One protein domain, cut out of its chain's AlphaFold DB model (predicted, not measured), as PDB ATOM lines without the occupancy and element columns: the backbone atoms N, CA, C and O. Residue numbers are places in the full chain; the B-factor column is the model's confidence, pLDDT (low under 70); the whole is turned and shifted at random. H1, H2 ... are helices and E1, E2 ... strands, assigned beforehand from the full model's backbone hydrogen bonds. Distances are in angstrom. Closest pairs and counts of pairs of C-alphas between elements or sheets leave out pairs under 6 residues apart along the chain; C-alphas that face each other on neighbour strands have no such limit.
ATOM      1  N   GLY A 432      -9.992  40.253 -22.026       90.44
ATOM      2  CA  GLY A 432     -11.391  40.329 -21.595       90.44
ATOM      3  C   GLY A 432     -11.710  39.583 -20.294       90.44
ATOM      4  O   GLY A 432     -12.734  39.886 -19.686       90.44
ATOM      5  N   LEU A 433     -10.829  38.689 -19.842       94.56
ATOM      6  CA  LEU A 433     -11.042  37.789 -18.704       94.56
ATOM      7  C   LEU A 433     -10.750  38.472 -17.360       94.56
ATOM      8  O   LEU A 433      -9.655  38.995 -17.155       94.56
ATOM      9  N   THR A 434     -11.705  38.450 -16.427       93.94
ATOM     10  CA  THR A 434     -11.489  38.893 -15.033       93.94
ATOM     11  C   THR A 434     -10.898  37.787 -14.166       93.94
ATOM     12  O   THR A 434     -10.013  38.052 -13.356       93.94
ATOM     13  N   GLU A 435     -11.355  36.556 -14.379       94.50
ATOM     14  CA  GLU A 435     -10.841  35.333 -13.768       94.50
ATOM     15  C   GLU A 435     -10.343  34.404 -14.877       94.50
ATOM     16  O   GLU A 435     -10.957  34.325 -15.942       94.50
ATOM     17  N   PHE A 436      -9.225  33.724 -14.634       95.69
ATOM     18  CA  PHE A 436      -8.659  32.742 -15.549       95.69
ATOM     19  C   PHE A 436      -8.297  31.465 -14.796       95.69
ATOM     20  O   PHE A 436      -7.550  31.510 -13.819       95.69
ATOM     21  N   SER A 437      -8.829  30.331 -15.246       95.94
ATOM     22  CA  SER A 437      -8.652  29.035 -14.592       95.94
ATOM     23  C   SER A 437      -8.286  27.970 -15.615       95.94
ATOM     24  O   SER A 437      -9.011  27.775 -16.591       95.94
ATOM     25  N   LEU A 438      -7.171  27.277 -15.382       97.38
ATOM     26  CA  LEU A 438      -6.737  26.123 -16.168       97.38
ATOM     27  C   LEU A 438      -6.357  24.982 -15.210       97.38
ATOM     28  O   LEU A 438      -5.204  24.887 -14.785       97.38
ATOM     29  N   PRO A 439      -7.315  24.114 -14.836       95.44
ATOM     30  CA  PRO A 439      -7.130  23.157 -13.747       95.44
ATOM     31  C   PRO A 439      -6.130  22.036 -14.052       95.44
ATOM     32  O   PRO A 439      -5.623  21.431 -13.115       95.44
ATOM     33  N   SER A 440      -5.832  21.768 -15.327       96.88
ATOM     34  CA  SER A 440      -4.936  20.680 -15.751       96.88
ATOM     35  C   SER A 440      -3.558  21.146 -16.232       96.88
ATOM     36  O   SER A 440      -2.702  20.297 -16.494       96.88
ATOM     37  N   LEU A 441      -3.321  22.463 -16.324       98.00
ATOM     38  CA  LEU A 441      -2.098  23.014 -16.912       98.00
ATOM     39  C   LEU A 441      -0.883  22.657 -16.050       98.00
ATOM     40  O   LEU A 441      -0.878  22.919 -14.849       98.00
ATOM     41  N   LYS A 442       0.149  22.072 -16.669       96.31
ATOM     42  CA  LYS A 442       1.345  21.570 -15.977       96.31
ATOM     43  C   LYS A 442       2.479  22.581 -15.916       96.31
ATOM     44  O   LYS A 442       3.146  22.685 -14.890       96.31
ATOM     45  N   VAL A 443       2.691  23.329 -16.996       94.44
ATOM     46  CA  VAL A 443       3.847  24.218 -17.154       94.44
ATOM     47  C   VAL A 443       3.396  25.574 -17.686       94.44
ATOM     48  O   VAL A 443       2.588  25.642 -18.612       94.44
ATOM     49  N   VAL A 444       3.941  26.649 -17.114       93.69
ATOM     50  CA  VAL A 444       3.849  28.012 -17.658       93.69
ATOM     51  C   VAL A 444       5.260  28.479 -17.993       93.69
ATOM     52  O   VAL A 444       6.002  28.901 -17.115       93.69
ATOM     53  N   GLU A 445       5.647  28.374 -19.259       90.94
ATOM     54  CA  GLU A 445       7.023  28.611 -19.725       90.94
ATOM     55  C   GLU A 445       7.331  30.071 -20.112       90.94
ATOM     56  O   GLU A 445       8.477  30.410 -20.403       90.94
ATOM     57  N   SER A 446       6.327  30.951 -20.095       90.00
ATOM     58  CA  SER A 446       6.463  32.389 -20.363       90.00
ATOM     59  C   SER A 446       5.270  33.165 -19.773       90.00
ATOM     60  O   SER A 446       4.373  32.537 -19.204       90.00
ATOM     61  N   PRO A 447       5.168  34.498 -19.956       91.56
ATOM     62  CA  PRO A 447       3.997  35.258 -19.527       91.56
ATOM     63  C   PRO A 447       2.683  34.678 -20.076       91.56
ATOM     64  O   PRO A 447       2.541  34.465 -21.281       91.56
ATOM     65  N   LEU A 448       1.714  34.448 -19.185       90.81
ATOM     66  CA  LEU A 448       0.487  33.672 -19.434       90.81
ATOM     67  C   LEU A 448      -0.390  34.195 -20.591       90.81
ATOM     68  O   LEU A 448      -1.111  33.429 -21.227       90.81
ATOM     69  N   PHE A 449      -0.334  35.504 -20.849       90.81
ATOM     70  CA  PHE A 449      -1.095  36.205 -21.894       90.81
ATOM     71  C   PHE A 449      -0.179  36.895 -22.915       90.81
ATOM     72  O   PHE A 449      -0.549  37.919 -23.498       90.81
ATOM     73  N   GLY A 450       1.022  36.352 -23.124       86.19
ATOM     74  CA  GLY A 450       2.042  36.967 -23.966       86.19
ATOM     75  C   GLY A 450       2.654  38.222 -23.337       86.19
ATOM     76  O   GLY A 450       2.533  38.473 -22.142       86.19
ATOM     77  N   THR A 451       3.341  39.021 -24.151       83.88
ATOM     78  CA  THR A 451       4.210  40.131 -23.704       83.88
ATOM     79  C   THR A 451       3.495  41.477 -23.585       83.88
ATOM     80  O   THR A 451       4.127  42.532 -23.526       83.88
ATOM     81  N   MET A 452       2.166  41.470 -23.621       84.75
ATOM     82  CA  MET A 452       1.350  42.676 -23.578       84.75
ATOM     83  C   MET A 452       0.589  42.750 -22.265       84.75
ATOM     84  O   MET A 452      -0.071  41.794 -21.869       84.75
ATOM     85  N   SER A 453       0.577  43.935 -21.653       86.31
ATOM     86  CA  SER A 453      -0.060  44.108 -20.351       86.31
ATOM     87  C   SER A 453      -1.550  43.761 -20.374       86.31
ATOM     88  O   SER A 453      -2.354  44.422 -21.049       86.31
ATOM     89  N   ASN A 454      -1.924  42.787 -19.552       90.06
ATOM     90  CA  ASN A 454      -3.301  42.451 -19.243       90.06
ATOM     91  C   ASN A 454      -3.759  43.282 -18.036       90.06
ATOM     92  O   ASN A 454      -3.143  43.310 -16.967       90.06
ATOM     93  N   ARG A 455      -4.844  44.033 -18.241       89.62
ATOM     94  CA  ARG A 455      -5.374  45.014 -17.279       89.62
ATOM     95  C   ARG A 455      -6.735  44.621 -16.704       89.62
ATOM     96  O   ARG A 455      -7.372  45.466 -16.078       89.62
ATOM     97  N   LYS A 456      -7.212  43.397 -16.952       92.25
ATOM     98  CA  LYS A 456      -8.514  42.922 -16.453       92.25
ATOM     99  C   LYS A 456      -8.398  41.726 -15.525       92.25
ATOM    100  O   LYS A 456      -9.134  41.687 -14.542       92.25
ATOM    101  N   THR A 457      -7.500  40.790 -15.819       94.12
ATOM    102  CA  THR A 457      -7.385  39.553 -15.047       94.12
ATOM    103  C   THR A 457      -6.874  39.867 -13.647       94.12
ATOM    104  O   THR A 457      -5.769  40.381 -13.475       94.12
ATOM    105  N   ASN A 458      -7.722  39.609 -12.654       93.81
ATOM    106  CA  ASN A 458      -7.448  39.864 -11.243       93.81
ATOM    107  C   ASN A 458      -7.303  38.578 -10.419       93.81
ATOM    108  O   ASN A 458      -6.755  38.639  -9.316       93.81
ATOM    109  N   THR A 459      -7.743  37.445 -10.973       94.44
ATOM    110  CA  THR A 459      -7.698  36.121 -10.348       94.44
ATOM    111  C   THR A 459      -7.183  35.090 -11.349       94.44
ATOM    112  O   THR A 459      -7.703  35.005 -12.463       94.44
ATOM    113  N   VAL A 460      -6.176  34.310 -10.953       96.44
ATOM    114  CA  VAL A 460      -5.617  33.194 -11.737       96.44
ATOM    115  C   VAL A 460      -5.630  31.919 -10.895       96.44
ATOM    116  O   VAL A 460      -5.177  31.954  -9.754       96.44
ATOM    117  N   LYS A 461      -6.123  30.807 -11.452       97.12
ATOM    118  CA  LYS A 461      -6.217  29.496 -10.785       97.12
ATOM    119  C   LYS A 461      -5.511  28.409 -11.596       97.12
ATOM    120  O   LYS A 461      -5.938  28.095 -12.707       97.12
ATOM    121  N   LEU A 462      -4.438  27.845 -11.043       97.44
ATOM    122  CA  LEU A 462      -3.563  26.861 -11.698       97.44
ATOM    123  C   LEU A 462      -3.182  25.722 -10.725       97.44
ATOM    124  O   LEU A 462      -2.014  25.571 -10.366       97.44
ATOM    125  N   PRO A 463      -4.147  24.907 -10.264       95.69
ATOM    126  CA  PRO A 463      -3.920  23.914  -9.210       95.69
ATOM    127  C   PRO A 463      -2.988  22.752  -9.602       95.69
ATOM    128  O   PRO A 463      -2.426  22.109  -8.722       95.69
ATOM    129  N   ALA A 464      -2.817  22.460 -10.895       95.94
ATOM    130  CA  ALA A 464      -1.985  21.348 -11.371       95.94
ATOM    131  C   ALA A 464      -0.580  21.756 -11.841       95.94
ATOM    132  O   ALA A 464       0.161  20.888 -12.314       95.94
ATOM    133  N   VAL A 465      -0.226  23.041 -11.740       97.00
ATOM    134  CA  VAL A 465       1.038  23.552 -12.272       97.00
ATOM    135  C   VAL A 465       2.207  23.077 -11.415       97.00
ATOM    136  O   VAL A 465       2.181  23.181 -10.190       97.00
ATOM    137  N   THR A 466       3.238  22.544 -12.061       95.19
ATOM    138  CA  THR A 466       4.460  22.054 -11.410       95.19
ATOM    139  C   THR A 466       5.664  22.932 -11.719       95.19
ATOM    140  O   THR A 466       6.627  22.929 -10.952       95.19
ATOM    141  N   GLU A 467       5.614  23.709 -12.804       94.00
ATOM    142  CA  GLU A 467       6.712  24.571 -13.248       94.00
ATOM    143  C   GLU A 467       6.213  25.932 -13.747       94.00
ATOM    144  O   GLU A 467       5.246  26.015 -14.509       94.00
ATOM    145  N   LEU A 468       6.896  27.000 -13.331       93.12
ATOM    146  CA  LEU A 468       6.603  28.380 -13.717       93.12
ATOM    147  C   LEU A 468       7.870  29.093 -14.201       93.12
ATOM    148  O   LEU A 468       8.934  28.975 -13.594       93.12
ATOM    149  N   ALA A 469       7.752  29.898 -15.249       91.06
ATOM    150  CA  ALA A 469       8.789  30.827 -15.672       91.06
ATOM    151  C   ALA A 469       8.946  31.979 -14.671       91.06
ATOM    152  O   ALA A 469       7.998  32.368 -13.980       91.06
ATOM    153  N   ASN A 470      10.142  32.570 -14.620       88.62
ATOM    154  CA  ASN A 470      10.440  33.702 -13.741       88.62
ATOM    155  C   ASN A 470       9.645  34.980 -14.065       88.62
ATOM    156  O   ASN A 470       9.754  35.928 -13.299       88.62
ATOM    157  N   ASP A 471       8.887  35.017 -15.162       89.88
ATOM    158  CA  ASP A 471       8.048  36.125 -15.635       89.88
ATOM    159  C   ASP A 471       6.586  35.702 -15.910       89.88
ATOM    160  O   ASP A 471       5.824  36.459 -16.509       89.88
ATOM    161  N   ALA A 472       6.157  34.522 -15.442       91.12
ATOM    162  CA  ALA A 472       4.857  33.916 -15.765       91.12
ATOM    163  C   ALA A 472       3.636  34.852 -15.605       91.12
ATOM    164  O   ALA A 472       2.681  34.763 -16.382       91.12
ATOM    165  N   PHE A 473       3.661  35.768 -14.628       91.62
ATOM    166  CA  PHE A 473       2.572  36.711 -14.347       91.62
ATOM    167  C   PHE A 473       2.991  38.188 -14.429       91.62
ATOM    168  O   PHE A 473       2.230  39.056 -13.995       91.62
ATOM    169  N   SER A 474       4.160  38.502 -14.997       89.06
ATOM    170  CA  SER A 474       4.714  39.868 -15.039       89.06
ATOM    171  C   SER A 474       3.809  40.873 -15.769       89.06
ATOM    172  O   SER A 474       3.739  42.043 -15.391       89.06
ATOM    173  N   GLU A 475       3.045  40.413 -16.763       90.56
ATOM    174  CA  GLU A 475       2.141  41.250 -17.561       90.56
ATOM    175  C   GLU A 475       0.729  41.404 -16.961       90.56
ATOM    176  O   GLU A 475      -0.096  42.164 -17.481       90.56
ATOM    177  N   LEU A 476       0.420  40.729 -15.847       91.62
ATOM    178  CA  LEU A 476      -0.891  40.781 -15.190       91.62
ATOM    179  C   LEU A 476      -0.985  41.936 -14.178       91.62
ATOM    180  O   LEU A 476      -1.095  41.749 -12.970       91.62
ATOM    181  N   THR A 477      -1.024  43.168 -14.684       89.31
ATOM    182  CA  THR A 477      -0.982  44.412 -13.880       89.31
ATOM    183  C   THR A 477      -2.143  44.627 -12.888       89.31
ATOM    184  O   THR A 477      -2.118  45.576 -12.101       89.31
ATOM    185  N   LYS A 478      -3.197  43.803 -12.948       91.62
ATOM    186  CA  LYS A 478      -4.354  43.833 -12.035       91.62
ATOM    187  C   LYS A 478      -4.513  42.561 -11.204       91.62
ATOM    188  O   LYS A 478      -5.519  42.447 -10.506       91.62
ATOM    189  N   LEU A 479      -3.551  41.639 -11.258       92.38
ATOM    190  CA  LEU A 479      -3.594  40.410 -10.478       92.38
ATOM    191  C   LEU A 479      -3.621  40.731  -8.980       92.38
ATOM    192  O   LEU A 479      -2.798  41.489  -8.477       92.38
ATOM    193  N   THR A 480      -4.590  40.149  -8.282       91.75
ATOM    194  CA  THR A 480      -4.769  40.293  -6.828       91.75
ATOM    195  C   THR A 480      -4.880  38.949  -6.128       91.75
ATOM    196  O   THR A 480      -4.559  38.866  -4.950       91.75
ATOM    197  N   THR A 481      -5.299  37.897  -6.838       91.94
ATOM    198  CA  THR A 481      -5.425  36.541  -6.300       91.94
ATOM    199  C   THR A 481      -4.763  35.540  -7.239       91.94
ATOM    200  O   THR A 481      -5.058  35.515  -8.434       91.94
ATOM    201  N   LEU A 482      -3.887  34.704  -6.692       93.38
ATOM    202  CA  LEU A 482      -3.272  33.567  -7.368       93.38
ATOM    203  C   LEU A 482      -3.597  32.304  -6.567       93.38
ATOM    204  O   LEU A 482      -3.314  32.258  -5.377       93.38
ATOM    205  N   GLU A 483      -4.189  31.298  -7.201       94.31
ATOM    206  CA  GLU A 483      -4.505  30.001  -6.596       94.31
ATOM    207  C   GLU A 483      -3.634  28.912  -7.226       94.31
ATOM    208  O   GLU A 483      -3.642  28.734  -8.448       94.31
ATOM    209  N   LEU A 484      -2.871  28.204  -6.395       94.88
ATOM    210  CA  LEU A 484      -1.942  27.145  -6.799       94.88
ATOM    211  C   LEU A 484      -2.273  25.830  -6.085       94.88
ATOM    212  O   LEU A 484      -3.090  25.802  -5.170       94.88
ATOM    213  N   GLY A 485      -1.649  24.731  -6.513       92.69
ATOM    214  CA  GLY A 485      -1.857  23.401  -5.939       92.69
ATOM    215  C   GLY A 485      -1.210  23.190  -4.570       92.69
ATOM    216  O   GLY A 485      -0.482  24.040  -4.054       92.69
ATOM    217  N   ALA A 486      -1.451  22.006  -3.993       89.31
ATOM    218  CA  ALA A 486      -0.870  21.600  -2.711       89.31
ATOM    219  C   ALA A 486       0.659  21.450  -2.783       89.31
ATOM    220  O   ALA A 486       1.364  21.720  -1.813       89.31
ATOM    221  N   THR A 487       1.169  21.059  -3.952       92.62
ATOM    222  CA  THR A 487       2.602  21.007  -4.231       92.62
ATOM    223  C   THR A 487       3.045  22.348  -4.823       92.62
ATOM    224  O   THR A 487       2.531  22.721  -5.880       92.62
ATOM    225  N   PRO A 488       3.983  23.074  -4.192       93.62
ATOM    226  CA  PRO A 488       4.494  24.327  -4.737       93.62
ATOM    227  C   PRO A 488       5.237  24.082  -6.061       93.62
ATOM    228  O   PRO A 488       6.081  23.181  -6.123       93.62
ATOM    229  N   PRO A 489       4.966  24.866  -7.118       94.62
ATOM    230  CA  PRO A 489       5.668  24.729  -8.386       94.62
ATOM    231  C   PRO A 489       7.111  25.234  -8.293       94.62
ATOM    232  O   PRO A 489       7.427  26.151  -7.536       94.62
ATOM    233  N   THR A 490       7.993  24.667  -9.115       92.00
ATOM    234  CA  THR A 490       9.369  25.159  -9.253       92.00
ATOM    235  C   THR A 490       9.388  26.384 -10.163       92.00
ATOM    236  O   THR A 490       8.880  26.327 -11.283       92.00
ATOM    237  N   VAL A 491       9.995  27.488  -9.712       90.44
ATOM    238  CA  VAL A 491      10.184  28.685 -10.549       90.44
ATOM    239  C   VAL A 491      11.544  28.626 -11.245       90.44
ATOM    240  O   VAL A 491      12.590  28.613 -10.593       90.44
ATOM    241  N   GLN A 492      11.531  28.613 -12.577       86.50
ATOM    242  CA  GLN A 492      12.717  28.536 -13.429       86.50
ATOM    243  C   GLN A 492      13.391  29.914 -13.543       86.50
ATOM    244  O   GLN A 492      12.953  30.773 -14.310       86.50
ATOM    245  N   ILE A 493      14.473  30.142 -12.788       78.44
ATOM    246  CA  ILE A 493      15.237  31.404 -12.800       78.44
ATOM    247  C   ILE A 493      16.413  31.292 -13.782       78.44
ATOM    248  O   ILE A 493      17.430  30.668 -13.482       78.44
ATOM    249  N   SER A 494      16.303  31.918 -14.955       59.06
ATOM    250  CA  SER A 494      17.328  31.882 -16.011       59.06
ATOM    251  C   SER A 494      18.119  33.197 -16.113       59.06
ATOM    252  O   SER A 494      17.898  34.013 -17.002       59.06
ATOM    253  N   GLY A 495      19.063  33.431 -15.194       56.09
ATOM    254  CA  GLY A 495      20.095  34.485 -15.315       56.09
ATOM    255  C   GLY A 495      19.619  35.951 -15.371       56.09
ATOM    256  O   GLY A 495      20.455  36.844 -15.503       56.09
ATOM    257  N   ARG A 496      18.309  36.200 -15.269       59.72
ATOM    258  CA  ARG A 496      17.658  37.509 -15.100       59.72
ATOM    259  C   ARG A 496      17.091  37.629 -13.687       59.72
ATOM    260  O   ARG A 496      16.960  36.623 -12.987       59.72
ATOM    261  N   ASP A 497      16.732  38.848 -13.299       67.00
ATOM    262  CA  ASP A 497      15.999  39.087 -12.059       67.00
ATOM    263  C   ASP A 497      14.638  38.356 -12.080       67.00
ATOM    264  O   ASP A 497      14.073  38.039 -13.133       67.00
ATOM    265  N   LEU A 498      14.128  38.024 -10.896       72.56
ATOM    266  CA  LEU A 498      12.816  37.406 -10.730       72.56
ATOM    267  C   LEU A 498      11.721  38.461 -10.970       72.56
ATOM    268  O   LEU A 498      11.571  39.382 -10.171       72.56
ATOM    269  N   GLU A 499      10.931  38.306 -12.034       78.38
ATOM    270  CA  GLU A 499       9.861  39.237 -12.441       78.38
ATOM    271  C   GLU A 499       8.453  38.643 -12.256       78.38
ATOM    272  O   GLU A 499       7.468  39.184 -12.761       78.38
ATOM    273  N   PHE A 500       8.363  37.545 -11.499       74.50
ATOM    274  CA  PHE A 500       7.252  36.590 -11.446       74.50
ATOM    275  C   PHE A 500       5.866  37.229 -11.427       74.50
ATOM    276  O   PHE A 500       4.980  36.780 -12.143       74.50
ATOM    277  N   ALA A 501       5.703  38.300 -10.648       70.81
ATOM    278  CA  ALA A 501       4.511  39.140 -10.633       70.81
ATOM    279  C   ALA A 501       4.890  40.619 -10.403       70.81
ATOM    280  O   ALA A 501       4.401  41.279  -9.481       70.81
ATOM    281  N   SER A 502       5.841  41.119 -11.204       73.88
ATOM    282  CA  SER A 502       6.418  42.465 -11.075       73.88
ATOM    283  C   SER A 502       5.351  43.556 -10.889       73.88
ATOM    284  O   SER A 502       4.391  43.661 -11.649       73.88
ATOM    285  N   GLY A 503       5.503  44.371  -9.841       74.38
ATOM    286  CA  GLY A 503       4.603  45.491  -9.538       74.38
ATOM    287  C   GLY A 503       3.272  45.134  -8.860       74.38
ATOM    288  O   GLY A 503       2.536  46.056  -8.505       74.38
ATOM    289  N   VAL A 504       2.961  43.849  -8.638       79.44
ATOM    290  CA  VAL A 504       1.747  43.422  -7.906       79.44
ATOM    291  C   VAL A 504       2.021  42.536  -6.688       79.44
ATOM    292  O   VAL A 504       1.131  42.404  -5.852       79.44
ATOM    293  N   VAL A 505       3.238  41.989  -6.545       76.75
ATOM    294  CA  VAL A 505       3.636  41.067  -5.457       76.75
ATOM    295  C   VAL A 505       3.173  41.528  -4.069       76.75
ATOM    296  O   VAL A 505       2.570  40.743  -3.342       76.75
ATOM    297  N   ASP A 506       3.382  42.803  -3.724       76.06
ATOM    298  CA  ASP A 506       3.073  43.350  -2.392       76.06
ATOM    299  C   ASP A 506       1.582  43.271  -2.015       76.06
ATOM    300  O   ASP A 506       1.237  43.300  -0.835       76.06
ATOM    301  N   ASN A 507       0.692  43.177  -3.008       77.50
ATOM    302  CA  ASN A 507      -0.760  43.098  -2.822       77.50
ATOM    303  C   ASN A 507      -1.353  41.776  -3.339       77.50
ATOM    304  O   ASN A 507      -2.576  41.631  -3.383       77.50
ATOM    305  N   LEU A 508      -0.510  40.830  -3.761       87.19
ATOM    306  CA  LEU A 508      -0.943  39.558  -4.319       87.19
ATOM    307  C   LEU A 508      -1.276  38.572  -3.194       87.19
ATOM    308  O   LEU A 508      -0.423  38.211  -2.387       87.19
ATOM    309  N   LYS A 509      -2.524  38.103  -3.158       88.94
ATOM    310  CA  LYS A 509      -2.972  37.026  -2.275       88.94
ATOM    311  C   LYS A 509      -2.694  35.675  -2.932       88.94
ATOM    312  O   LYS A 509      -3.309  35.352  -3.947       88.94
ATOM    313  N   LEU A 510      -1.830  34.872  -2.317       90.44
ATOM    314  CA  LEU A 510      -1.658  33.465  -2.675       90.44
ATOM    315  C   LEU A 510      -2.669  32.595  -1.908       90.44
ATOM    316  O   LEU A 510      -2.749  32.657  -0.681       90.44
ATOM    317  N   VAL A 511      -3.456  31.809  -2.639       89.69
ATOM    318  CA  VAL A 511      -4.403  30.809  -2.131       89.69
ATOM    319  C   VAL A 511      -3.820  29.427  -2.416       89.69
ATOM    320  O   VAL A 511      -3.492  29.115  -3.559       89.69
ATOM    321  N   ILE A 512      -3.678  28.612  -1.375       87.88
ATOM    322  CA  ILE A 512      -3.167  27.237  -1.448       87.88
ATOM    323  C   ILE A 512      -4.143  26.297  -0.723       87.88
ATOM    324  O   ILE A 512      -4.848  26.768   0.177       87.88
ATOM    325  N   PRO A 513      -4.202  25.002  -1.085       82.31
ATOM    326  CA  PRO A 513      -5.027  24.023  -0.391       82.31
ATOM    327  C   PRO A 513      -4.659  23.897   1.087       82.31
ATOM    328  O   PRO A 513      -3.526  24.169   1.497       82.31
ATOM    329  N   GLU A 514      -5.618  23.440   1.885       72.75
ATOM    330  CA  GLU A 514      -5.396  23.132   3.294       72.75
ATOM    331  C   GLU A 514      -4.272  22.093   3.460       72.75
ATOM    332  O   GLU A 514      -4.104  21.194   2.636       72.75
ATOM    333  N   GLY A 515      -3.428  22.266   4.483       75.25
ATOM    334  CA  GLY A 515      -2.251  21.418   4.714       75.25
ATOM    335  C   GLY A 515      -1.041  21.690   3.804       75.25
ATOM    336  O   GLY A 515       0.040  21.167   4.066       75.25
ATOM    337  N   ALA A 516      -1.154  22.544   2.778       84.62
ATOM    338  CA  ALA A 516      -0.050  22.811   1.847       84.62
ATOM    339  C   ALA A 516       1.030  23.763   2.398       84.62
ATOM    340  O   ALA A 516       2.129  23.835   1.850       84.62
ATOM    341  N   LEU A 517       0.749  24.508   3.475       85.69
ATOM    342  CA  LEU A 517       1.621  25.585   3.965       85.69
ATOM    343  C   LEU A 517       3.060  25.122   4.243       85.69
ATOM    344  O   LEU A 517       4.010  25.818   3.882       85.69
ATOM    345  N   ASP A 518       3.228  23.946   4.847       86.81
ATOM    346  CA  ASP A 518       4.552  23.409   5.176       86.81
ATOM    347  C   ASP A 518       5.350  23.030   3.923       86.81
ATOM    348  O   ASP A 518       6.562  23.246   3.879       86.81
ATOM    349  N   ALA A 519       4.679  22.558   2.867       90.50
ATOM    350  CA  ALA A 519       5.325  22.282   1.588       90.50
ATOM    351  C   ALA A 519       5.862  23.571   0.947       90.50
ATOM    352  O   ALA A 519       6.998  23.592   0.475       90.50
ATOM    353  N   TYR A 520       5.098  24.668   0.994       92.19
ATOM    354  CA  TYR A 520       5.539  25.973   0.481       92.19
ATOM    355  C   TYR A 520       6.712  26.543   1.288       92.19
ATOM    356  O   TYR A 520       7.667  27.040   0.690       92.19
ATOM    357  N   LYS A 521       6.702  26.408   2.620       91.62
ATOM    358  CA  LYS A 521       7.838  26.798   3.480       91.62
ATOM    359  C   LYS A 521       9.101  25.971   3.212       91.62
ATOM    360  O   LYS A 521      10.206  26.484   3.345       91.62
ATOM    361  N   ALA A 522       8.945  24.705   2.829       93.12
ATOM    362  CA  ALA A 522      10.056  23.818   2.482       93.12
ATOM    363  C   ALA A 522      10.566  23.997   1.037       93.12
ATOM    364  O   ALA A 522      11.578  23.401   0.665       93.12
ATOM    365  N   SER A 523       9.870  24.782   0.212       92.31
ATOM    366  CA  SER A 523      10.179  24.925  -1.212       92.31
ATOM    367  C   SER A 523      11.225  26.012  -1.506       92.31
ATOM    368  O   SER A 523      11.407  26.943  -0.712       92.31
ATOM    369  N   PRO A 524      11.917  25.937  -2.663       87.50
ATOM    370  CA  PRO A 524      12.775  27.020  -3.129       87.50
ATOM    371  C   PRO A 524      12.013  28.351  -3.212       87.50
ATOM    372  O   PRO A 524      10.833  28.381  -3.549       87.50
ATOM    373  N   GLY A 525      12.693  29.459  -2.905       85.69
ATOM    374  CA  GLY A 525      12.102  30.801  -2.947       85.69
ATOM    375  C   GLY A 525      11.358  31.235  -1.682       85.69
ATOM    376  O   GLY A 525      10.943  32.393  -1.615       85.69
ATOM    377  N   TYR A 526      11.218  30.367  -0.671       91.88
ATOM    378  CA  TYR A 526      10.734  30.777   0.648       91.88
ATOM    379  C   TYR A 526      11.757  31.664   1.374       91.88
ATOM    380  O   TYR A 526      12.946  31.348   1.445       91.88
ATOM    381  N   ASN A 527      11.282  32.778   1.928       89.19
ATOM    382  CA  ASN A 527      12.038  33.691   2.771       89.19
ATOM    383  C   ASN A 527      11.386  33.749   4.161       89.19
ATOM    384  O   ASN A 527      10.283  34.278   4.323       89.19
ATOM    385  N   GLU A 528      12.094  33.213   5.155       88.69
ATOM    386  CA  GLU A 528      11.626  33.115   6.541       88.69
ATOM    387  C   GLU A 528      11.469  34.488   7.212       88.69
ATOM    388  O   GLU A 528      10.487  34.710   7.916       88.69
ATOM    389  N   GLU A 529      12.374  35.441   6.949       89.00
ATOM    390  CA  GLU A 529      12.367  36.769   7.588       89.00
ATOM    391  C   GLU A 529      11.080  37.552   7.301       89.00
ATOM    392  O   GLU A 529      10.586  38.282   8.161       89.00
ATOM    393  N   ASN A 530      10.530  37.387   6.096       85.25
ATOM    394  CA  ASN A 530       9.364  38.134   5.627       85.25
ATOM    395  C   ASN A 530       8.097  37.270   5.489       85.25
ATOM    396  O   ASN A 530       7.039  37.796   5.141       85.25
ATOM    397  N   ASN A 531       8.192  35.961   5.750       87.31
ATOM    398  CA  ASN A 531       7.148  34.968   5.478       87.31
ATOM    399  C   ASN A 531       6.593  35.066   4.042       87.31
ATOM    400  O   ASN A 531       5.380  35.153   3.819       87.31
ATOM    401  N   THR A 532       7.492  35.091   3.059       89.19
ATOM    402  CA  THR A 532       7.127  35.195   1.642       89.19
ATOM    403  C   THR A 532       7.611  33.993   0.845       89.19
ATOM    404  O   THR A 532       8.670  33.437   1.119       89.19
ATOM    405  N   TRP A 533       6.847  33.595  -0.167       90.69
ATOM    406  CA  TRP A 533       7.250  32.633  -1.189       90.69
ATOM    407  C   TRP A 533       7.416  33.381  -2.512       90.69
ATOM    408  O   TRP A 533       6.460  33.965  -3.021       90.69
ATOM    409  N   TYR A 534       8.655  33.460  -3.012       87.69
ATOM    410  CA  TYR A 534       9.036  34.295  -4.162       87.69
ATOM    411  C   TYR A 534       8.536  35.750  -4.054       87.69
ATOM    412  O   TYR A 534       8.079  36.355  -5.021       87.69
ATOM    413  N   GLY A 535       8.610  36.314  -2.843       84.81
ATOM    414  CA  GLY A 535       8.151  37.671  -2.532       84.81
ATOM    415  C   GLY A 535       6.656  37.782  -2.217       84.81
ATOM    416  O   GLY A 535       6.260  38.748  -1.575       84.81
ATOM    417  N   ILE A 536       5.835  36.787  -2.566       88.12
ATOM    418  CA  ILE A 536       4.399  36.790  -2.268       88.12
ATOM    419  C   ILE A 536       4.197  36.411  -0.807       88.12
ATOM    420  O   ILE A 536       4.664  35.360  -0.368       88.12
ATOM    421  N   LYS A 537       3.497  37.251  -0.043       86.25
ATOM    422  CA  LYS A 537       3.208  36.968   1.364       86.25
ATOM    423  C   LYS A 537       2.401  35.675   1.471       86.25
ATOM    424  O   LYS A 537       1.267  35.606   0.995       86.25
ATOM    425  N   LEU A 538       2.987  34.659   2.106       84.31
ATOM    426  CA  LEU A 538       2.222  33.492   2.517       84.31
ATOM    427  C   LEU A 538       1.242  33.954   3.586       84.31
ATOM    428  O   LEU A 538       1.574  34.799   4.425       84.31
ATOM    429  N   SER A 539       0.023  33.421   3.543       67.88
ATOM    430  CA  SER A 539      -0.929  33.651   4.622       67.88
ATOM    431  C   SER A 539      -0.225  33.322   5.947       67.88
ATOM    432  O   SER A 539       0.448  32.291   6.048       67.88
ATOM    433  N   GLU A 540      -0.375  34.172   6.970       56.53
ATOM    434  CA  GLU A 540      -0.312  33.660   8.349       56.53
ATOM    435  C   GLU A 540      -1.232  32.434   8.403       56.53
ATOM    436  O   GLU A 540      -2.206  32.458   7.639       56.53
ATOM    437  N   PRO A 541      -0.887  31.362   9.161       47.69
ATOM    438  CA  PRO A 541      -1.616  30.091   9.132       47.69
ATOM    439  C   PRO A 541      -3.089  30.412   8.975       47.69
ATOM    440  O   PRO A 541      -3.611  31.154   9.812       47.69
ATOM    441  N   GLN A 542      -3.673  30.029   7.824       44.50
ATOM    442  CA  GLN A 542      -5.080  30.328   7.560       44.50
ATOM    443  C   GLN A 542      -5.806  29.984   8.849       44.50
ATOM    444  O   GLN A 542      -5.507  28.923   9.397       44.50
ATOM    445  N   GLU A 543      -6.650  30.887   9.366       44.06
ATOM    446  CA  GLU A 543      -7.553  30.521  10.454       44.06
ATOM    447  C   GLU A 543      -8.165  29.184  10.037       44.06
ATOM    448  O   GLU A 543      -8.940  29.140   9.077       44.06
TER     449      GLU A 543
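This is residues 432 to 543 of the 889 residues of the protein "F5/8 type C domain-containing protein" of Ruminococcus gnavus (UniProt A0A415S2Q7). With little regular structure, the chain winds in stacked turns: E1, E3, E5 and E7, in that order and all parallel, line one wall of a short solenoid, parallel E4 and E6 a smaller wall, and H1 follows E7. The 112 printed residues, mostly strand by class, have E1 to E7, then H1, with 29 in named elements. It is compact, radius of gyration of the C-alphas 13.0 A, spanning 34 by 31 by 25 A.

Start at E1, residues 435 to 437; N 436 lies 2.9 A from O 459 of E3, residues 459 to 462. Next, N 460 is 3.0 A from O 481 of E5, residues 481 to 484, and N 482 2.9 A from O 509 of E7, residues 509 to 511. In E4, residues 467 to 469, N 468 is 2.9 A from O 490 of E6, residues 490 to 492. E2, residues 448 to 451, pairs with no named strand. H1, residues 517 to 521, is not on the four-strand sheet; its O i to N i+4 pair is within hydrogen-bond range.

Find C-alpha 435, where E1 begins, at (-10.841, 35.333, -13.768); H1 ends at C-alpha 521, at (7.838, 26.798, 3.480). E3 measures 10.2 A.

The printed part has no cut. Links E4 to E5 and E6 to E7 are long. Residues 494 to 497 and 539 to 543 have pLDDT under 70.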